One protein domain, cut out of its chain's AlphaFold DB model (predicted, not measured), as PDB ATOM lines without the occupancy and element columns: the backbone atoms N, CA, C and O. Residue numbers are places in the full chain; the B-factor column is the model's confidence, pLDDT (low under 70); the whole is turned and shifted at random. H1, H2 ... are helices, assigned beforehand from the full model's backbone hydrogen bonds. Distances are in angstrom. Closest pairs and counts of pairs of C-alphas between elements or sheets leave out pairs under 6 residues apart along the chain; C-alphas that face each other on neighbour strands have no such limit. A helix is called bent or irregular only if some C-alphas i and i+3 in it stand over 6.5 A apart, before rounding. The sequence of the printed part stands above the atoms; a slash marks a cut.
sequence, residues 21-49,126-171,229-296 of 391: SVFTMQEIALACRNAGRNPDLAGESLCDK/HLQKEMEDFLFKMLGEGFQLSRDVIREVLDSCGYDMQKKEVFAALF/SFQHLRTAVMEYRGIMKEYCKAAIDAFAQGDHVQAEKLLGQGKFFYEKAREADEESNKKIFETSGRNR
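This is residues 21 to 49, 126 to 171 and 229 to 296 of the 391 residues of the protein "DUF1771 domain-containing protein" of Citrus unshiu (UniProt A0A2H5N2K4). A long helical hairpin, H6 and H7, makes the longest axis of the domain, and a loose cluster of four short helices, H1, H2, H4 and H5, lies beside the part of it nearer the turn. H3 runs along the hairpin near that turn and joins the cluster to it, touching H4. The printed part has 143 residues, with seven named helices in the order H1 to H7 and no named strand: the class is all helix. It is loose, with a radius of gyration of the C-alphas of 18.0 A, and only just elongated, with spans of 61 by 39 by 22 A.

Start at Ser 21 and find C-alpha 25 at (237.081, 265.660, 218.375), where H1 begins; it holds residues 25 to 34. H2 follows at residues 39 to 49. After a cut, H3 spans residues 126 to 143, 25.0 A from first to last C-alpha; it has a kink of 35 degrees near residue 137 and is irregular, with C-alphas 139 and 142 7.0 A apart. Then come H4, residues 147 to 157, and H5, residues 164 to 171. After the second cut, find C-alpha 229 at (251.346, 233.081, 214.869); from there H6 runs 40.8 A to residue 256. H7, residues 260 to 293, is the longest at 49.1 A and ends with C-alpha 293 at (250.141, 230.367, 229.885).

H3, H6 and H7 form an up-and-down bundle, each running against the one before. Look first at the hairpin: H6 and H7 touch at a shallow tilt of 16 degrees, opposite ways, and their closest C-alphas, those of Ala 251 and Ala 263, are 4.1 A apart. H3 is close to H7 but not clearly touching; their closest C-alphas, those of Met 138 and Leu 267, are 6.8 A apart. With residues 132 to 140 alone, H3 touches H4 at a steep tilt of 59 degrees, closest at the C-alphas of Phe 136 and Arg 147, 6.0 A. H4 touches H1 at a shallow tilt of 25 degrees, the same way, with the C-alphas of Ala 29 and Val 153 closest at 5.1 A. H1 touches H2 at a steep tilt of 63 degrees, closest at the C-alphas of Ala 31 and Ala 42, 4.9 A. H5 touches no helix; its C-alpha of Glu 165 is 6.6 A from that of Pro 39 in H2, the closest of that pair. H5 and H6 are only just apart, at 8.1 A. Every O i to N i+4 pair is within hydrogen-bond range in H1, H2, H4, H5 and H6, against 11 of 14 in H3 and 29 of 30 in H7.

The two C-alphas farthest apart, those of His 126 and Arg 296, are 62.0 A apart. Residues 50 to 125 are not printed, with 35.8 A across that cut, nor are residues 172 to 228, with 28.4 A. Of the links printed whole, H1 to H2, H3 to H4 and H6 to H7 are tight, and H4 to H5 is short. The mean pLDDT of the printed part is 74.2; 51 residues are under 70, among them 36 to 49, 160 to 171 and 288 to 296.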
ATOM      1  N   SER A  21     243.649 259.215 216.371       46.97
ATOM      2  CA  SER A  21     244.097 260.612 216.259       46.97
ATOM      3  C   SER A  21     244.664 261.056 217.603       46.97
ATOM      4  O   SER A  21     244.143 260.672 218.645       46.97
ATOM      5  N   VAL A  22     245.747 261.840 217.593       56.09
ATOM      6  CA  VAL A  22     246.324 262.433 218.820       56.09
ATOM      7  C   VAL A  22     245.427 263.547 219.372       56.09
ATOM      8  O   VAL A  22     245.588 263.944 220.520       56.09
ATOM      9  N   PHE A  23     244.466 264.016 218.573       57.84
ATOM     10  CA  PHE A  23     243.535 265.073 218.939       57.84
ATOM     11  C   PHE A  23     242.142 264.510 219.194       57.84
ATOM     12  O   PHE A  23     241.617 263.694 218.429       57.84
ATOM     13  N   THR A  24     241.520 265.002 220.255       66.81
ATOM     14  CA  THR A  24     240.105 264.789 220.526       66.81
ATOM     15  C   THR A  24     239.246 265.504 219.482       66.81
ATOM     16  O   THR A  24     239.642 266.498 218.868       66.81
ATOM     17  N   MET A  25     238.014 265.029 219.306       65.75
ATOM     18  CA  MET A  25     237.081 265.660 218.375       65.75
ATOM     19  C   MET A  25     236.725 267.102 218.778       65.75
ATOM     20  O   MET A  25     236.529 267.960 217.919       65.75
ATOM     21  N   GLN A  26     236.712 267.381 220.084       67.56
ATOM     22  CA  GLN A  26     236.518 268.722 220.634       67.56
ATOM     23  C   GLN A  26     237.690 269.652 220.287       67.56
ATOM     24  O   GLN A  26     237.478 270.811 219.932       67.56
ATOM     25  N   GLU A  27     238.934 269.161 220.329       69.62
ATOM     26  CA  GLU A  27     240.109 269.944 219.925       69.62
ATOM     27  C   GLU A  27     240.100 270.278 218.436       69.62
ATOM     28  O   GLU A  27     240.456 271.398 218.060       69.62
ATOM     29  N   ILE A  28     239.651 269.336 217.604       71.00
ATOM     30  CA  ILE A  28     239.464 269.544 216.166       71.00
ATOM     31  C   ILE A  28     238.381 270.604 215.929       71.00
ATOM     32  O   ILE A  28     238.624 271.587 215.226       71.00
ATOM     33  N   ALA A  29     237.215 270.471 216.573       70.00
ATOM     34  CA  ALA A  29     236.128 271.445 216.465       70.00
ATOM     35  C   ALA A  29     236.569 272.856 216.905       70.00
ATOM     36  O   ALA A  29     236.266 273.850 216.237       70.00
ATOM     37  N   LEU A  30     237.344 272.950 217.991       74.12
ATOM     38  CA  LEU A  30     237.886 274.210 218.494       74.12
ATOM     39  C   LEU A  30     238.880 274.849 217.513       74.12
ATOM     40  O   LEU A  30     238.820 276.059 217.288       74.12
ATOM     41  N   ALA A  31     239.766 274.058 216.903       73.81
ATOM     42  CA  ALA A  31     240.708 274.552 215.900       73.81
ATOM     43  C   ALA A  31     239.980 275.105 214.665       73.81
ATOM     44  O   ALA A  31     240.259 276.223 214.230       73.81
ATOM     45  N   CYS A  32     238.974 274.387 214.158       67.00
ATOM     46  CA  CYS A  32     238.168 274.830 213.019       67.00
ATOM     47  C   CYS A  32     237.379 276.115 213.312       67.00
ATOM     48  O   CYS A  32     237.281 277.001 212.455       67.00
ATOM     49  N   ARG A  33     236.856 276.253 214.539       75.25
ATOM     50  CA  ARG A  33     236.169 277.469 214.995       75.25
ATOM     51  C   ARG A  33     237.116 278.670 215.040       75.25
ATOM     52  O   ARG A  33     236.769 279.732 214.526       75.25
ATOM     53  N   ASN A  34     238.307 278.496 215.612       74.69
ATOM     54  CA  ASN A  34     239.308 279.558 215.742       74.69
ATOM     55  C   ASN A  34     239.871 280.004 214.388       74.69
ATOM     56  O   ASN A  34     240.173 281.180 214.200       74.69
ATOM     57  N   ALA A  35     239.942 279.088 213.427       70.62
ATOM     58  CA  ALA A  35     240.384 279.368 212.070       70.62
ATOM     59  C   ALA A  35     239.306 280.026 211.184       70.62
ATOM     60  O   ALA A  35     239.509 280.211 209.985       70.62
ATOM     61  N   GLY A  36     238.128 280.363 211.726       69.69
ATOM     62  CA  GLY A  36     237.067 281.027 210.967       69.69
ATOM     63  C   GLY A  36     236.518 280.180 209.813       69.69
ATOM     64  O   GLY A  36     236.126 280.730 208.786       69.69
ATOM     65  N   ARG A  37     236.488 278.848 209.980       61.66
ATOM     66  CA  ARG A  37     236.166 277.852 208.937       61.66
ATOM     67  C   ARG A  37     237.184 277.768 207.791       61.66
ATOM     68  O   ARG A  37     236.878 277.145 206.773       61.66
ATOM     69  N   ASN A  38     238.359 278.383 207.936       59.62
ATOM     70  CA  ASN A  38     239.492 278.140 207.052       59.62
ATOM     71  C   ASN A  38     240.190 276.847 207.511       59.62
ATOM     72  O   ASN A  38     240.731 276.813 208.617       59.62
ATOM     73  N   PRO A  39     240.130 275.774 206.716       52.03
ATOM     74  CA  PRO A  39     240.577 274.470 207.169       52.03
ATOM     75  C   PRO A  39     242.124 274.400 207.207       52.03
ATOM     76  O   PRO A  39     242.662 273.929 208.210       52.03
ATOM     77  N   ASP A  40     242.835 275.045 206.267       56.00
ATOM     78  CA  ASP A  40     244.308 275.101 206.238       56.00
ATOM     79  C   ASP A  40     244.891 275.702 207.534       56.00
ATOM     80  O   ASP A  40     245.823 275.165 208.134       56.00
ATOM     81  N   LEU A  41     244.283 276.791 208.018       63.53
ATOM     82  CA  LEU A  41     244.679 277.462 209.264       63.53
ATOM     83  C   LEU A  41     244.332 276.640 210.518       63.53
ATOM     84  O   LEU A  41     245.017 276.730 211.539       63.53
ATOM     85  N   ALA A  42     243.271 275.828 210.463       63.16
ATOM     86  CA  ALA A  42     242.918 274.914 211.549       63.16
ATOM     87  C   ALA A  42     243.916 273.751 211.637       63.16
ATOM     88  O   ALA A  42     244.333 273.383 212.737       63.16
ATOM     89  N   GLY A  43     244.324 273.205 210.486       56.59
ATOM     90  CA  GLY A  43     245.348 272.167 210.383       56.59
ATOM     91  C   GLY A  43     246.708 272.637 210.902       56.59
ATOM     92  O   GLY A  43     247.335 271.928 211.689       56.59
ATOM     93  N   GLU A  44     247.129 273.853 210.542       64.81
ATOM     94  CA  GLU A  44     248.353 274.481 211.062       64.81
ATOM     95  C   GLU A  44     248.294 274.641 212.592       64.81
ATOM     96  O   GLU A  44     249.196 274.193 213.297       64.81
ATOM     97  N   SER A  45     247.166 275.118 213.134       63.88
ATOM     98  CA  SER A  45     246.975 275.246 214.587       63.88
ATOM     99  C   SER A  45     247.022 273.910 215.343       63.88
ATOM    100  O   SER A  45     247.462 273.885 216.497       63.88
ATOM    101  N   LEU A  46     246.546 272.814 214.744       64.44
ATOM    102  CA  LEU A  46     246.622 271.480 215.348       64.44
ATOM    103  C   LEU A  46     248.058 270.939 215.305       64.44
ATOM    104  O   LEU A  46     248.547 270.429 216.314       64.44
ATOM    105  N   CYS A  47     248.768 271.125 214.190       63.69
ATOM    106  CA  CYS A  47     250.187 270.782 214.069       63.69
ATOM    107  C   CYS A  47     251.062 271.558 215.073       63.69
ATOM    108  O   CYS A  47     251.909 270.961 215.743       63.69
ATOM    109  N   ASP A  48     250.814 272.855 215.258       61.97
ATOM    110  CA  ASP A  48     251.568 273.710 216.184       61.97
ATOM    111  C   ASP A  48     251.365 273.319 217.653       61.97
ATOM    112  O   ASP A  48     252.296 273.369 218.464       61.97
ATOM    113  N   LYS A  49     250.160 272.858 218.016       63.00
ATOM    114  CA  LYS A  49     249.905 272.302 219.352       63.00
ATOM    115  C   LYS A  49     250.789 271.086 219.633       63.00
ATOM    116  O   LYS A  49     251.284 270.957 220.747       63.00
ATOM    117  N   HIS A 126     217.870 268.627 204.739       77.69
ATOM    118  CA  HIS A 126     217.771 267.211 204.399       77.69
ATOM    119  C   HIS A 126     219.142 266.599 204.086       77.69
ATOM    120  O   HIS A 126     219.464 265.552 204.643       77.69
ATOM    121  N   LEU A 127     219.960 267.276 203.270       76.38
ATOM    122  CA  LEU A 127     221.295 266.809 202.886       76.38
ATOM    123  C   LEU A 127     222.269 266.813 204.075       76.38
ATOM    124  O   LEU A 127     223.074 265.898 204.228       76.38
ATOM    125  N   GLN A 128     222.163 267.814 204.954       80.75
ATOM    126  CA  GLN A 128     222.939 267.870 206.195       80.75
ATOM    127  C   GLN A 128     222.663 266.656 207.084       80.75
ATOM    128  O   GLN A 128     223.590 265.998 207.555       80.75
ATOM    129  N   LYS A 129     221.381 266.318 207.250       85.25
ATOM    130  CA  LYS A 129     220.963 265.153 208.025       85.25
ATOM    131  C   LYS A 129     221.436 263.840 207.401       85.25
ATOM    132  O   LYS A 129     221.919 262.979 208.125       85.25
ATOM    133  N   GLU A 130     221.343 263.692 206.082       81.75
ATOM    134  CA  GLU A 130     221.851 262.503 205.378       81.75
ATOM    135  C   GLU A 130     223.361 262.326 205.560       81.75
ATOM    136  O   GLU A 130     223.850 261.209 205.714       81.75
ATOM    137  N   MET A 131     224.100 263.431 205.585       81.56
ATOM    138  CA  MET A 131     225.542 263.428 205.785       81.56
ATOM    139  C   MET A 131     225.929 263.065 207.227       81.56
ATOM    140  O   MET A 131     226.825 262.245 207.435       81.56
ATOM    141  N   GLU A 132     225.227 263.605 208.228       86.56
ATOM    142  CA  GLU A 132     225.363 263.166 209.625       86.56
ATOM    143  C   GLU A 132     225.022 261.682 209.790       86.56
ATOM    144  O   GLU A 132     225.753 260.954 210.459       86.56
ATOM    145  N   ASP A 133     223.919 261.229 209.184       86.56
ATOM    146  CA  ASP A 133     223.464 259.838 209.225       86.56
ATOM    147  C   ASP A 133     224.526 258.907 208.626       86.56
ATOM    148  O   ASP A 133     224.848 257.865 209.204       86.56
ATOM    149  N   PHE A 134     225.110 259.306 207.496       84.81
ATOM    150  CA  PHE A 134     226.157 258.560 206.810       84.81
ATOM    151  C   PHE A 134     227.440 258.462 207.642       84.81
ATOM    152  O   PHE A 134     227.959 257.360 207.847       84.81
ATOM    153  N   LEU A 135     227.928 259.582 208.185       81.62
ATOM    154  CA  LEU A 135     229.112 259.589 209.046       81.62
ATOM    155  C   LEU A 135     228.869 258.830 210.350       81.62
ATOM    156  O   LEU A 135     229.741 258.087 210.787       81.62
ATOM    157  N   PHE A 136     227.681 258.934 210.943       84.00
ATOM    158  CA  PHE A 136     227.317 258.150 212.121       84.00
ATOM    159  C   PHE A 136     227.296 256.648 211.817       84.00
ATOM    160  O   PHE A 136     227.807 255.852 212.601       84.00
ATOM    161  N   LYS A 137     226.785 256.233 210.653       83.00
ATOM    162  CA  LYS A 137     226.809 254.823 210.235       83.00
ATOM    163  C   LYS A 137     228.230 254.316 209.971       83.00
ATOM    164  O   LYS A 137     228.474 253.123 210.149       83.00
ATOM    165  N   MET A 138     229.139 255.191 209.544       76.50
ATOM    166  CA  MET A 138     230.539 254.866 209.253       76.50
ATOM    167  C   MET A 138     231.446 254.881 210.482       76.50
ATOM    168  O   MET A 138     232.347 254.054 210.577       76.50
ATOM    169  N   LEU A 139     231.221 255.816 211.399       73.62
ATOM    170  CA  LEU A 139     232.145 256.147 212.483       73.62
ATOM    171  C   LEU A 139     231.524 255.957 213.872       73.62
ATOM    172  O   LEU A 139     232.247 255.829 214.847       73.62
ATOM    173  N   GLY A 140     230.198 255.952 214.002       66.94
ATOM    174  CA  GLY A 140     229.520 255.846 215.298       66.94
ATOM    175  C   GLY A 140     229.625 254.450 215.911       66.94
ATOM    176  O   GLY A 140     229.989 254.298 217.079       66.94
ATOM    177  N   GLU A 141     229.359 253.415 215.112       59.66
ATOM    178  CA  GLU A 141     229.513 252.018 215.523       59.66
ATOM    179  C   GLU A 141     231.002 251.647 215.562       59.66
ATOM    180  O   GLU A 141     231.721 251.799 214.578       59.66
ATOM    181  N   GLY A 142     231.487 251.181 216.715       54.09
ATOM    182  CA  GLY A 142     232.871 250.726 216.879       54.09
ATOM    183  C   GLY A 142     233.878 251.780 217.359       54.09
ATOM    184  O   GLY A 142     234.831 251.411 218.043       54.09
ATOM    185  N   PHE A 143     233.653 253.076 217.102       56.34
ATOM    186  CA  PHE A 143     234.479 254.170 217.656       56.34
ATOM    187  C   PHE A 143     233.800 254.934 218.803       56.34
ATOM    188  O   PHE A 143     234.372 255.893 219.312       56.34
ATOM    189  N   GLN A 144     232.601 254.507 219.223       62.31
ATOM    190  CA  GLN A 144     231.803 255.144 220.286       62.31
ATOM    191  C   GLN A 144     231.561 256.644 220.039       62.31
ATOM    192  O   GLN A 144     231.415 257.429 220.974       62.31
ATOM    193  N   LEU A 145     231.519 257.055 218.768       66.94
ATOM    194  CA  LEU A 145     231.304 258.447 218.396       66.94
ATOM    195  C   LEU A 145     229.808 258.758 218.420       66.94
ATOM    196  O   LEU A 145     229.015 258.155 217.693       66.94
ATOM    197  N   SER A 146     229.413 259.707 219.269       78.50
ATOM    198  CA  SER A 146     228.023 260.138 219.340       78.50
ATOM    199  C   SER A 146     227.665 260.998 218.128       78.50
ATOM    200  O   SER A 146     228.483 261.740 217.577       78.50
ATOM    201  N   ARG A 147     226.397 260.920 217.723       82.50
ATOM    202  CA  ARG A 147     225.845 261.767 216.663       82.50
ATOM    203  C   ARG A 147     226.015 263.258 216.969       82.50
ATOM    204  O   ARG A 147     226.260 264.034 216.053       82.50
ATOM    205  N   ASP A 148     225.909 263.642 218.239       81.00
ATOM    206  CA  ASP A 148     226.031 265.038 218.665       81.00
ATOM    207  C   ASP A 148     227.445 265.580 218.422       81.00
ATOM    208  O   ASP A 148     227.603 266.690 217.923       81.00
ATOM    209  N   VAL A 149     228.469 264.760 218.675       75.75
ATOM    210  CA  VAL A 149     229.871 265.110 218.412       75.75
ATOM    211  C   VAL A 149     230.140 265.232 216.909       75.75
ATOM    212  O   VAL A 149     230.831 266.149 216.476       75.75
ATOM    213  N   ILE A 150     229.562 264.345 216.090       80.12
ATOM    214  CA  ILE A 150     229.659 264.443 214.624       80.12
ATOM    215  C   ILE A 150     229.040 265.760 214.143       80.12
ATOM    216  O   ILE A 150     229.667 266.484 213.372       80.12
ATOM    217  N   ARG A 151     227.846 266.103 214.637       84.38
ATOM    218  CA  ARG A 151     227.167 267.361 214.302       84.38
ATOM    219  C   ARG A 151     228.001 268.586 214.681       84.38
ATOM    220  O   ARG A 151     228.175 269.469 213.850       84.38
ATOM    221  N   GLU A 152     228.587 268.611 215.878       79.88
ATOM    222  CA  GLU A 152     229.427 269.729 216.340       79.88
ATOM    223  C   GLU A 152     230.618 270.008 215.403       79.88
ATOM    224  O   GLU A 152     230.935 271.165 215.094       79.88
ATOM    225  N   VAL A 153     231.271 268.951 214.913       73.56
ATOM    226  CA  VAL A 153     232.383 269.072 213.960       73.56
ATOM    227  C   VAL A 153     231.895 269.608 212.627       73.56
ATOM    228  O   VAL A 153     232.507 270.515 212.068       73.56
ATOM    229  N   LEU A 154     230.789 269.079 212.111       80.12
ATOM    230  CA  LEU A 154     230.242 269.504 210.826       80.12
ATOM    231  C   LEU A 154     229.757 270.954 210.852       80.12
ATOM    232  O   LEU A 154     230.012 271.698 209.902       80.12
ATOM    233  N   ASP A 155     229.158 271.390 211.959       81.00
ATOM    234  CA  ASP A 155     228.785 272.788 212.188       81.00
ATOM    235  C   ASP A 155     230.018 273.713 212.166       81.00
ATOM    236  O   ASP A 155     229.952 274.851 211.679       81.00
ATOM    237  N   SER A 156     231.164 273.210 212.641       69.69
ATOM    238  CA  SER A 156     232.436 273.941 212.710       69.69
ATOM    239  C   SER A 156     233.219 273.932 211.384       69.69
ATOM    240  O   SER A 156     233.833 274.939 211.026       69.69
ATOM    241  N   CYS A 157     233.170 272.836 210.621       66.44
ATOM    242  CA  CYS A 157     233.928 272.633 209.375       66.44
ATOM    243  C   CYS A 157     233.141 273.000 208.099       66.44
ATOM    244  O   CYS A 157     233.722 273.264 207.035       66.44
ATOM    245  N   GLY A 158     231.812 273.054 208.200       70.00
ATOM    246  CA  GLY A 158     230.886 273.122 207.074       70.00
ATOM    247  C   GLY A 158     230.569 271.731 206.518       70.00
ATOM    248  O   GLY A 158     231.450 270.878 206.430       70.00
ATOM    249  N   TYR A 159     229.309 271.520 206.125       73.75
ATOM    250  CA  TYR A 159     228.756 270.243 205.654       73.75
ATOM    251  C   TYR A 159     229.189 269.886 204.222       73.75
ATOM    252  O   TYR A 159     228.367 269.638 203.343       73.75
ATOM    253  N   ASP A 160     230.494 269.926 203.969       69.75
ATOM    254  CA  ASP A 160     231.091 269.684 202.662       69.75
ATOM    255  C   ASP A 160     231.972 268.428 202.701       69.75
ATOM    256  O   ASP A 160     233.120 268.459 203.151       69.75
ATOM    257  N   MET A 161     231.425 267.320 202.191       62.66
ATOM    258  CA  MET A 161     232.100 266.019 202.080       62.66
ATOM    259  C   MET A 161     233.256 266.006 201.070       62.66
ATOM    260  O   MET A 161     233.922 264.986 200.930       62.66
ATOM    261  N   GLN A 162     233.513 267.098 200.345       54.81
ATOM    262  CA  GLN A 162     234.664 267.213 199.445       54.81
ATOM    263  C   GLN A 162     235.863 267.893 200.115       54.81
ATOM    264  O   GLN A 162     236.983 267.836 199.593       54.81
ATOM    265  N   LYS A 163     235.678 268.489 201.301       62.28
ATOM    266  CA  LYS A 163     236.792 269.010 202.094       62.28
ATOM    267  C   LYS A 163     237.608 267.848 202.649       62.28
ATOM    268  O   LYS A 163     237.290 267.270 203.687       62.28
ATOM    269  N   LYS A 164     238.714 267.545 201.963       54.75
ATOM    270  CA  LYS A 164     239.711 266.523 202.336       54.75
ATOM    271  C   LYS A 164     240.158 266.585 203.802       54.75
ATOM    272  O   LYS A 164     240.574 265.567 204.346       54.75
ATOM    273  N   GLU A 165     240.071 267.744 204.442       56.62
ATOM    274  CA  GLU A 165     240.573 267.975 205.797       56.62
ATOM    275  C   GLU A 165     239.650 267.473 206.911       56.62
ATOM    276  O   GLU A 165     240.157 267.020 207.933       56.62
ATOM    277  N   VAL A 166     238.326 267.417 206.692       55.97
ATOM    278  CA  VAL A 166     237.404 266.729 207.621       55.97
ATOM    279  C   VAL A 166     237.818 265.258 207.749       55.97
ATOM    280  O   VAL A 166     237.855 264.701 208.842       55.97
ATOM    281  N   PHE A 167     238.254 264.647 206.643       55.81
ATOM    282  CA  PHE A 167     238.730 263.262 206.614       55.81
ATOM    283  C   PHE A 167     240.166 263.097 207.096       55.81
ATOM    284  O   PHE A 167     240.470 262.110 207.767       55.81
ATOM    285  N   ALA A 168     241.053 264.047 206.791       57.50
ATOM    286  CA  ALA A 168     242.398 264.047 207.352       57.50
ATOM    287  C   ALA A 168     242.335 264.102 208.886       57.50
ATOM    288  O   ALA A 168     243.016 263.318 209.536       57.50
ATOM    289  N   ALA A 169     241.460 264.927 209.464       57.31
ATOM    290  CA  ALA A 169     241.275 265.014 210.910       57.31
ATOM    291  C   ALA A 169     240.655 263.739 211.523       57.31
ATOM    292  O   ALA A 169     241.067 263.314 212.600       57.31
ATOM    293  N   LEU A 170     239.713 263.091 210.826       56.31
ATOM    294  CA  LEU A 170     239.045 261.869 211.301       56.31
ATOM    295  C   LEU A 170     239.924 260.606 211.233       56.31
ATOM    296  O   LEU A 170     239.767 259.712 212.062       56.31
ATOM    297  N   PHE A 171     240.835 260.510 210.256       53.50
ATOM    298  CA  PHE A 171     241.577 259.275 209.947       53.50
ATOM    299  C   PHE A 171     243.110 259.376 210.077       53.50
ATOM    300  O   PHE A 171     243.814 258.440 209.660       53.50
ATOM    301  N   SER A 229     252.816 232.939 214.828       76.12
ATOM    302  CA  SER A 229     251.346 233.081 214.869       76.12
ATOM    303  C   SER A 229     250.859 234.452 215.369       76.12
ATOM    304  O   SER A 229     249.929 235.015 214.787       76.12
ATOM    305  N   PHE A 230     251.487 235.019 216.403       77.81
ATOM    306  CA  PHE A 230     251.134 236.353 216.895       77.81
ATOM    307  C   PHE A 230     251.466 237.445 215.868       77.81
ATOM    308  O   PHE A 230     250.645 238.331 215.612       77.81
ATOM    309  N   GLN A 231     252.644 237.361 215.247       81.00
ATOM    310  CA  GLN A 231     253.083 238.328 214.246       81.00
ATOM    311  C   GLN A 231     252.220 238.276 212.975       81.00
ATOM    312  O   GLN A 231     251.904 239.319 212.396       81.00
ATOM    313  N   HIS A 232     251.769 237.084 212.573       84.81
ATOM    314  CA  HIS A 232     250.816 236.909 211.475       84.81
ATOM    315  C   HIS A 232     249.482 237.605 211.782       84.81
ATOM    316  O   HIS A 232     248.972 238.340 210.938       84.81
ATOM    317  N   LEU A 233     248.951 237.460 213.004       84.31
ATOM    318  CA  LEU A 233     247.716 238.141 213.414       84.31
ATOM    319  C   LEU A 233     247.887 239.665 213.436       84.31
ATOM    320  O   LEU A 233     247.024 240.388 212.941       84.31
ATOM    321  N   ARG A 234     249.020 240.177 213.930       85.75
ATOM    322  CA  ARG A 234     249.310 241.623 213.913       85.75
ATOM    323  C   ARG A 234     249.429 242.181 212.498       85.75
ATOM    324  O   ARG A 234     248.917 243.268 212.230       85.75
ATOM    325  N   THR A 235     250.033 241.418 211.594       85.06
ATOM    326  CA  THR A 235     250.109 241.762 210.168       85.06
ATOM    327  C   THR A 235     248.711 241.803 209.551       85.06
ATOM    328  O   THR A 235     248.346 242.805 208.936       85.06
ATOM    329  N   ALA A 236     247.874 240.796 209.816       85.06
ATOM    330  CA  ALA A 236     246.490 240.758 209.346       85.06
ATOM    331  C   ALA A 236     245.660 241.951 209.862       85.06
ATOM    332  O   ALA A 236     244.927 242.569 209.090       85.06
ATOM    333  N   VAL A 237     245.819 242.350 211.133       81.62
ATOM    334  CA  VAL A 237     245.165 243.557 211.682       81.62
ATOM    335  C   VAL A 237     245.544 244.802 210.878       81.62
ATOM    336  O   VAL A 237     244.675 245.613 210.551       81.62
ATOM    337  N   MET A 238     246.829 244.974 210.556       82.75
ATOM    338  CA  MET A 238     247.294 246.120 209.771       82.75
ATOM    339  C   MET A 238     246.719 246.119 208.353       82.75
ATOM    340  O   MET A 238     246.255 247.161 207.884       82.75
ATOM    341  N   GLU A 239     246.710 244.964 207.691       87.56
ATOM    342  CA  GLU A 239     246.160 244.805 206.343       87.56
ATOM    343  C   GLU A 239     244.656 245.094 206.311       87.56
ATOM    344  O   GLU A 239     244.204 245.924 205.519       87.56
ATOM    345  N   TYR A 240     243.882 244.499 207.223       86.69
ATOM    346  CA  TYR A 240     242.439 244.719 207.311       86.69
ATOM    347  C   TYR A 240     242.092 246.177 207.620       86.69
ATOM    348  O   TYR A 240     241.195 246.738 206.990       86.69
ATOM    349  N   ARG A 241     242.840 246.839 208.513       82.44
ATOM    350  CA  ARG A 241     242.674 248.283 208.766       82.44
ATOM    351  C   ARG A 241     243.000 249.126 207.535       82.44
ATOM    352  O   ARG A 241     242.310 250.114 207.283       82.44
ATOM    353  N   GLY A 242     244.028 248.752 206.773       80.12
ATOM    354  CA  GLY A 242     244.377 249.406 205.513       80.12
ATOM    355  C   GLY A 242     243.249 249.306 204.487       80.12
ATOM    356  O   GLY A 242     242.796 250.325 203.969       80.12
ATOM    357  N   ILE A 243     242.732 248.095 204.266       83.50
ATOM    358  CA  ILE A 243     241.631 247.836 203.328       83.50
ATOM    359  C   ILE A 243     240.352 248.569 203.760       83.50
ATOM    360  O   ILE A 243     239.708 249.226 202.943       83.50
ATOM    361  N   MET A 244     240.009 248.520 205.051       86.88
ATOM    362  CA  MET A 244     238.882 249.266 205.621       86.88
ATOM    363  C   MET A 244     238.985 250.765 205.303       86.88
ATOM    364  O   MET A 244     238.001 251.373 204.883       86.88
ATOM    365  N   LYS A 245     240.171 251.368 205.466       82.00
ATOM    366  CA  LYS A 245     240.393 252.795 205.191       82.00
ATOM    367  C   LYS A 245     240.135 253.148 203.725       82.00
ATOM    368  O   LYS A 245     239.517 254.179 203.459       82.00
ATOM    369  N   GLU A 246     240.562 252.299 202.792       85.00
ATOM    370  CA  GLU A 246     240.320 252.506 201.360       85.00
ATOM    371  C   GLU A 246     238.825 252.410 201.012       85.00
ATOM    372  O   GLU A 246     238.311 253.272 200.298       85.00
ATOM    373  N   TYR A 247     238.091 251.442 201.575       87.75
ATOM    374  CA  TYR A 247     236.642 251.340 201.360       87.75
ATOM    375  C   TYR A 247     235.866 252.517 201.951       87.75
ATOM    376  O   TYR A 247     234.979 253.051 201.287       87.75
ATOM    377  N   CYS A 248     236.213 252.966 203.159       79.50
ATOM    378  CA  CYS A 248     235.590 254.150 203.751       79.50
ATOM    379  C   CYS A 248     235.834 255.391 202.885       79.50
ATOM    380  O   CYS A 248     234.900 256.144 202.615       79.50
ATOM    381  N   LYS A 249     237.061 255.574 202.384       83.44
ATOM    382  CA  LYS A 249     237.400 256.673 201.473       83.44
ATOM    383  C   LYS A 249     236.595 256.610 200.172       83.44
ATOM    384  O   LYS A 249     236.016 257.612 199.770       83.44
ATOM    385  N   ALA A 250     236.496 255.436 199.555       85.81
ATOM    386  CA  ALA A 250     235.693 255.257 198.351       85.81
ATOM    387  C   ALA A 250     234.196 255.514 198.613       85.81
ATOM    388  O   ALA A 250     233.518 256.113 197.779       85.81
ATOM    389  N   ALA A 251     233.673 255.093 199.771       84.69
ATOM    390  CA  ALA A 251     232.285 255.333 200.161       84.69
ATOM    391  C   ALA A 251     231.985 256.834 200.291       84.69
ATOM    392  O   ALA A 251     230.936 257.300 199.854       84.69
ATOM    393  N   ILE A 252     232.925 257.590 200.857       81.38
ATOM    394  CA  ILE A 252     232.864 259.051 200.951       81.38
ATOM    395  C   ILE A 252     232.858 259.687 199.561       81.38
ATOM    396  O   ILE A 252     232.006 260.528 199.287       81.38
ATOM    397  N   ASP A 253     233.773 259.269 198.682       82.31
ATOM    398  CA  ASP A 253     233.872 259.808 197.322       82.31
ATOM    399  C   ASP A 253     232.576 259.558 196.528       82.31
ATOM    400  O   ASP A 253     232.101 260.452 195.826       82.31
ATOM    401  N   ALA A 254     231.968 258.376 196.678       85.81
ATOM    402  CA  ALA A 254     230.675 258.046 196.076       85.81
ATOM    403  C   ALA A 254     229.531 258.894 196.662       85.81
ATOM    404  O   ALA A 254     228.719 259.441 195.913       85.81
ATOM    405  N   PHE A 255     229.503 259.082 197.987       83.88
ATOM    406  CA  PHE A 255     228.506 259.923 198.655       83.88
ATOM    407  C   PHE A 255     228.606 261.385 198.198       83.88
ATOM    408  O   PHE A 255     227.596 262.013 197.889       83.88
ATOM    409  N   ALA A 256     229.823 261.921 198.081       80.69
ATOM    410  CA  ALA A 256     230.076 263.281 197.608       80.69
ATOM    411  C   ALA A 256     229.676 263.499 196.137       80.69
ATOM    412  O   ALA A 256     229.431 264.636 195.729       80.69
ATOM    413  N   GLN A 257     229.607 262.428 195.343       85.69
ATOM    414  CA  GLN A 257     229.102 262.436 193.966       85.69
ATOM    415  C   GLN A 257     227.576 262.250 193.887       85.69
ATOM    416  O   GLN A 257     227.010 262.342 192.799       85.69
ATOM    417  N   GLY A 258     226.902 262.020 195.020       81.44
ATOM    418  CA  GLY A 258     225.464 261.745 195.097       81.44
ATOM    419  C   GLY A 258     225.082 260.296 194.776       81.44
ATOM    420  O   GLY A 258     223.895 259.981 194.695       81.44
ATOM    421  N   ASP A 259     226.057 259.396 194.605       88.81
ATOM    422  CA  ASP A 259     225.806 257.968 194.407       88.81
ATOM    423  C   ASP A 259     225.655 257.264 195.762       88.81
ATOM    424  O   ASP A 259     226.552 256.585 196.270       88.81
ATOM    425  N   HIS A 260     224.491 257.468 196.379       85.31
ATOM    426  CA  HIS A 260     224.185 256.927 197.702       85.31
ATOM    427  C   HIS A 260     224.148 255.390 197.730       85.31
ATOM    428  O   HIS A 260     224.485 254.795 198.753       85.31
ATOM    429  N   VAL A 261     223.786 254.742 196.616       91.81
ATOM    430  CA  VAL A 261     223.726 253.274 196.520       91.81
ATOM    431  C   VAL A 261     225.135 252.690 196.552       91.81
ATOM    432  O   VAL A 261     225.415 251.772 197.326       91.81
ATOM    433  N   GLN A 262     226.047 253.251 195.756       91.25
ATOM    434  CA  GLN A 262     227.438 252.820 195.753       91.25
ATOM    435  C   GLN A 262     228.140 253.168 197.070       91.25
ATOM    436  O   GLN A 262     228.906 252.352 197.587       91.25
ATOM    437  N   ALA A 263     227.847 254.334 197.655       84.00
ATOM    438  CA  ALA A 263     228.361 254.719 198.967       84.00
ATOM    439  C   ALA A 263     227.962 253.716 200.058       84.00
ATOM    440  O   ALA A 263     228.799 253.313 200.865       84.00
ATOM    441  N   GLU A 264     226.704 253.261 200.070       86.12
ATOM    442  CA  GLU A 264     226.233 252.266 201.034       86.12
ATOM    443  C   GLU A 264     226.886 250.891 200.825       86.12
ATOM    444  O   GLU A 264     227.293 250.252 201.799       86.12
ATOM    445  N   LYS A 265     227.054 250.456 199.571       92.75
ATOM    446  CA  LYS A 265     227.758 249.206 199.242       92.75
ATOM    447  C   LYS A 265     229.211 249.229 199.731       92.75
ATOM    448  O   LYS A 265     229.639 248.305 200.423       92.75
ATOM    449  N   LEU A 266     229.949 250.295 199.414       89.00
ATOM    450  CA  LEU A 266     231.345 250.481 199.828       89.00
ATOM    451  C   LEU A 266     231.472 250.580 201.352       89.00
ATOM    452  O   LEU A 266     232.389 250.007 201.939       89.00
ATOM    453  N   LEU A 267     230.514 251.235 202.013       84.81
ATOM    454  CA  LEU A 267     230.454 251.288 203.470       84.81
ATOM    455  C   LEU A 267     230.270 249.891 204.084       84.81
ATOM    456  O   LEU A 267     230.933 249.562 205.067       84.81
ATOM    457  N   GLY A 268     229.413 249.053 203.497       84.56
ATOM    458  CA  GLY A 268     229.254 247.655 203.904       84.56
ATOM    459  C   GLY A 268     230.557 246.855 203.795       84.56
ATOM    460  O   GLY A 268     230.910 246.122 204.718       84.56
ATOM    461  N   GLN A 269     231.318 247.052 202.714       86.94
ATOM    462  CA  GLN A 269     232.635 246.426 202.536       86.94
ATOM    463  C   GLN A 269     233.649 246.927 203.573       86.94
ATOM    464  O   GLN A 269     234.365 246.123 204.171       86.94
ATOM    465  N   GLY A 270     233.665 248.231 203.861       86.25
ATOM    466  CA  GLY A 270     234.484 248.803 204.932       86.25
ATOM    467  C   GLY A 270     234.178 248.177 206.296       86.25
ATOM    468  O   GLY A 270     235.098 247.754 206.995       86.25
ATOM    469  N   LYS A 271     232.891 248.023 206.645       84.38
ATOM    470  CA  LYS A 271     232.461 247.375 207.897       84.38
ATOM    471  C   LYS A 271     232.896 245.914 208.000       84.38
ATOM    472  O   LYS A 271     233.292 245.475 209.074       84.38
ATOM    473  N   PHE A 272     232.868 245.168 206.898       89.94
ATOM    474  CA  PHE A 272     233.350 243.786 206.884       89.94
ATOM    475  C   PHE A 272     234.835 243.695 207.273       89.94
ATOM    476  O   PHE A 272     235.207 242.891 208.127       89.94
ATOM    477  N   PHE A 273     235.682 244.554 206.700       85.56
ATOM    478  CA  PHE A 273     237.108 244.575 207.038       85.56
ATOM    479  C   PHE A 273     237.393 245.179 208.418       85.56
ATOM    480  O   PHE A 273     238.356 244.771 209.066       85.56
ATOM    481  N   TYR A 274     236.543 246.088 208.907       82.88
ATOM    482  CA  TYR A 274     236.583 246.533 210.303       82.88
ATOM    483  C   TYR A 274     236.387 245.356 211.267       82.88
ATOM    484  O   TYR A 274     237.177 245.182 212.194       82.88
ATOM    485  N   GLU A 275     235.379 244.519 211.017       86.44
ATOM    486  CA  GLU A 275     235.098 243.342 211.840       86.44
ATOM    487  C   GLU A 275     236.269 242.352 211.807       86.44
ATOM    488  O   GLU A 275     236.754 241.930 212.851       86.44
ATOM    489  N   LYS A 276     236.826 242.085 210.620       87.06
ATOM    490  CA  LYS A 276     238.024 241.244 210.467       87.06
ATOM    491  C   LYS A 276     239.234 241.778 211.235       87.06
ATOM    492  O   LYS A 276     239.954 241.005 211.864       87.06
ATOM    493  N   ALA A 277     239.454 243.094 211.214       83.56
ATOM    494  CA  ALA A 277     240.521 243.726 211.984       83.56
ATOM    495  C   ALA A 277     240.301 243.595 213.497       83.56
ATOM    496  O   ALA A 277     241.273 243.433 214.232       83.56
ATOM    497  N   ARG A 278     239.048 243.677 213.962       84.62
ATOM    498  CA  ARG A 278     238.693 243.490 215.373       84.62
ATOM    499  C   ARG A 278     238.924 242.048 215.813       84.62
ATOM    500  O   ARG A 278     239.621 241.840 216.797       84.62
ATOM    501  N   GLU A 279     238.399 241.080 215.063       87.50
ATOM    502  CA  GLU A 279     238.572 239.647 215.337       87.50
ATOM    503  C   GLU A 279     240.059 239.279 215.447       87.50
ATOM    504  O   GLU A 279     240.475 238.664 216.426       87.50
ATOM    505  N   ALA A 280     240.880 239.717 214.487       84.50
ATOM    506  CA  ALA A 280     242.316 239.444 214.494       84.50
ATOM    507  C   ALA A 280     243.051 240.126 215.666       84.50
ATOM    508  O   ALA A 280     244.019 239.575 216.193       84.50
ATOM    509  N   ASP A 281     242.601 241.309 216.102       81.88
ATOM    510  CA  ASP A 281     243.165 242.004 217.263       81.88
ATOM    511  C   ASP A 281     242.810 241.285 218.573       81.88
ATOM    512  O   ASP A 281     243.677 241.085 219.423       81.88
ATOM    513  N   GLU A 282     241.566 240.825 218.715       86.00
ATOM    514  CA  GLU A 282     241.109 240.021 219.851       86.00
ATOM    515  C   GLU A 282     241.827 238.668 219.917       86.00
ATOM    516  O   GLU A 282     242.296 238.269 220.985       86.00
ATOM    517  N   GLU A 283     241.978 237.986 218.780       86.62
ATOM    518  CA  GLU A 283     242.708 236.722 218.682       86.62
ATOM    519  C   GLU A 283     244.196 236.911 218.998       86.62
ATOM    520  O   GLU A 283     244.774 236.145 219.771       86.62
ATOM    521  N   SER A 284     244.805 237.983 218.489       80.94
ATOM    522  CA  SER A 284     246.170 238.376 218.835       80.94
ATOM    523  C   SER A 284     246.322 238.607 220.339       80.94
ATOM    524  O   SER A 284     247.254 238.081 220.949       80.94
ATOM    525  N   ASN A 285     245.400 239.352 220.955       75.44
ATOM    526  CA  ASN A 285     245.418 239.628 222.391       75.44
ATOM    527  C   ASN A 285     245.258 238.340 223.205       75.44
ATOM    528  O   ASN A 285     245.985 238.123 224.171       75.44
ATOM    529  N   LYS A 286     244.357 237.446 222.786       79.75
ATOM    530  CA  LYS A 286     244.192 236.118 223.384       79.75
ATOM    531  C   LYS A 286     245.480 235.302 223.287       79.75
ATOM    532  O   LYS A 286     245.873 234.668 224.266       79.75
ATOM    533  N   LYS A 287     246.175 235.373 222.147       75.94
ATOM    534  CA  LYS A 287     247.429 234.657 221.919       75.94
ATOM    535  C   LYS A 287     248.539 235.101 222.870       75.94
ATOM    536  O   LYS A 287     249.279 234.236 223.317       75.94
ATOM    537  N   ILE A 288     248.605 236.382 223.251       69.38
ATOM    538  CA  ILE A 288     249.544 236.884 224.280       69.38
ATOM    539  C   ILE A 288     249.357 236.129 225.605       69.38
ATOM    540  O   ILE A 288     250.326 235.724 226.245       69.38
ATOM    541  N   PHE A 289     248.106 235.906 226.018       60.88
ATOM    542  CA  PHE A 289     247.816 235.175 227.250       60.88
ATOM    543  C   PHE A 289     248.087 233.674 227.103       60.88
ATOM    544  O   PHE A 289     248.622 233.060 228.024       60.88
ATOM    545  N   GLU A 290     247.787 233.080 225.948       61.66
ATOM    546  CA  GLU A 290     248.039 231.657 225.688       61.66
ATOM    547  C   GLU A 290     249.535 231.322 225.591       61.66
ATOM    548  O   GLU A 290     249.963 230.317 226.160       61.66
ATOM    549  N   THR A 291     250.351 232.165 224.952       57.59
ATOM    550  CA  THR A 291     251.814 231.988 224.915       57.59
ATOM    551  C   THR A 291     252.441 232.172 226.292       57.59
ATOM    552  O   THR A 291     253.351 231.427 226.656       57.59
ATOM    553  N   SER A 292     251.909 233.092 227.104       51.16
ATOM    554  CA  SER A 292     252.331 233.248 228.502       51.16
ATOM    555  C   SER A 292     251.864 232.100 229.416       51.16
ATOM    556  O   SER A 292     252.531 231.798 230.401       51.16
ATOM    557  N   GLY A 293     250.756 231.427 229.079       46.19
ATOM    558  CA  GLY A 293     250.141 230.367 229.885       46.19
ATOM    559  C   GLY A 293     250.602 228.944 229.560       46.19
ATOM    560  O   GLY A 293     250.405 228.044 230.371       46.19
ATOM    561  N   ARG A 294     251.233 228.711 228.400       44.62
ATOM    562  CA  ARG A 294     251.747 227.379 228.019       44.62
ATOM    563  C   ARG A 294     253.118 227.056 228.616       44.62
ATOM    564  O   ARG A 294     253.501 225.892 228.684       44.62
ATOM    565  N   ASN A 295     253.817 228.072 229.119       46.09
ATOM    566  CA  ASN A 295     255.054 227.930 229.874       46.09
ATOM    567  C   ASN A 295     254.771 227.951 231.381       46.09
ATOM    568  O   ASN A 295     255.111 228.926 232.044       46.09
ATOM    569  N   ARG A 296     254.185 226.853 231.888       42.41
ATOM    570  CA  ARG A 296     254.340 226.258 233.237       42.41
ATOM    571  C   ARG A 296     253.005 225.805 233.837       42.41
ATOM    572  O   ARG A 296     252.277 226.588 234.434       42.41
TER     573      ARG A 296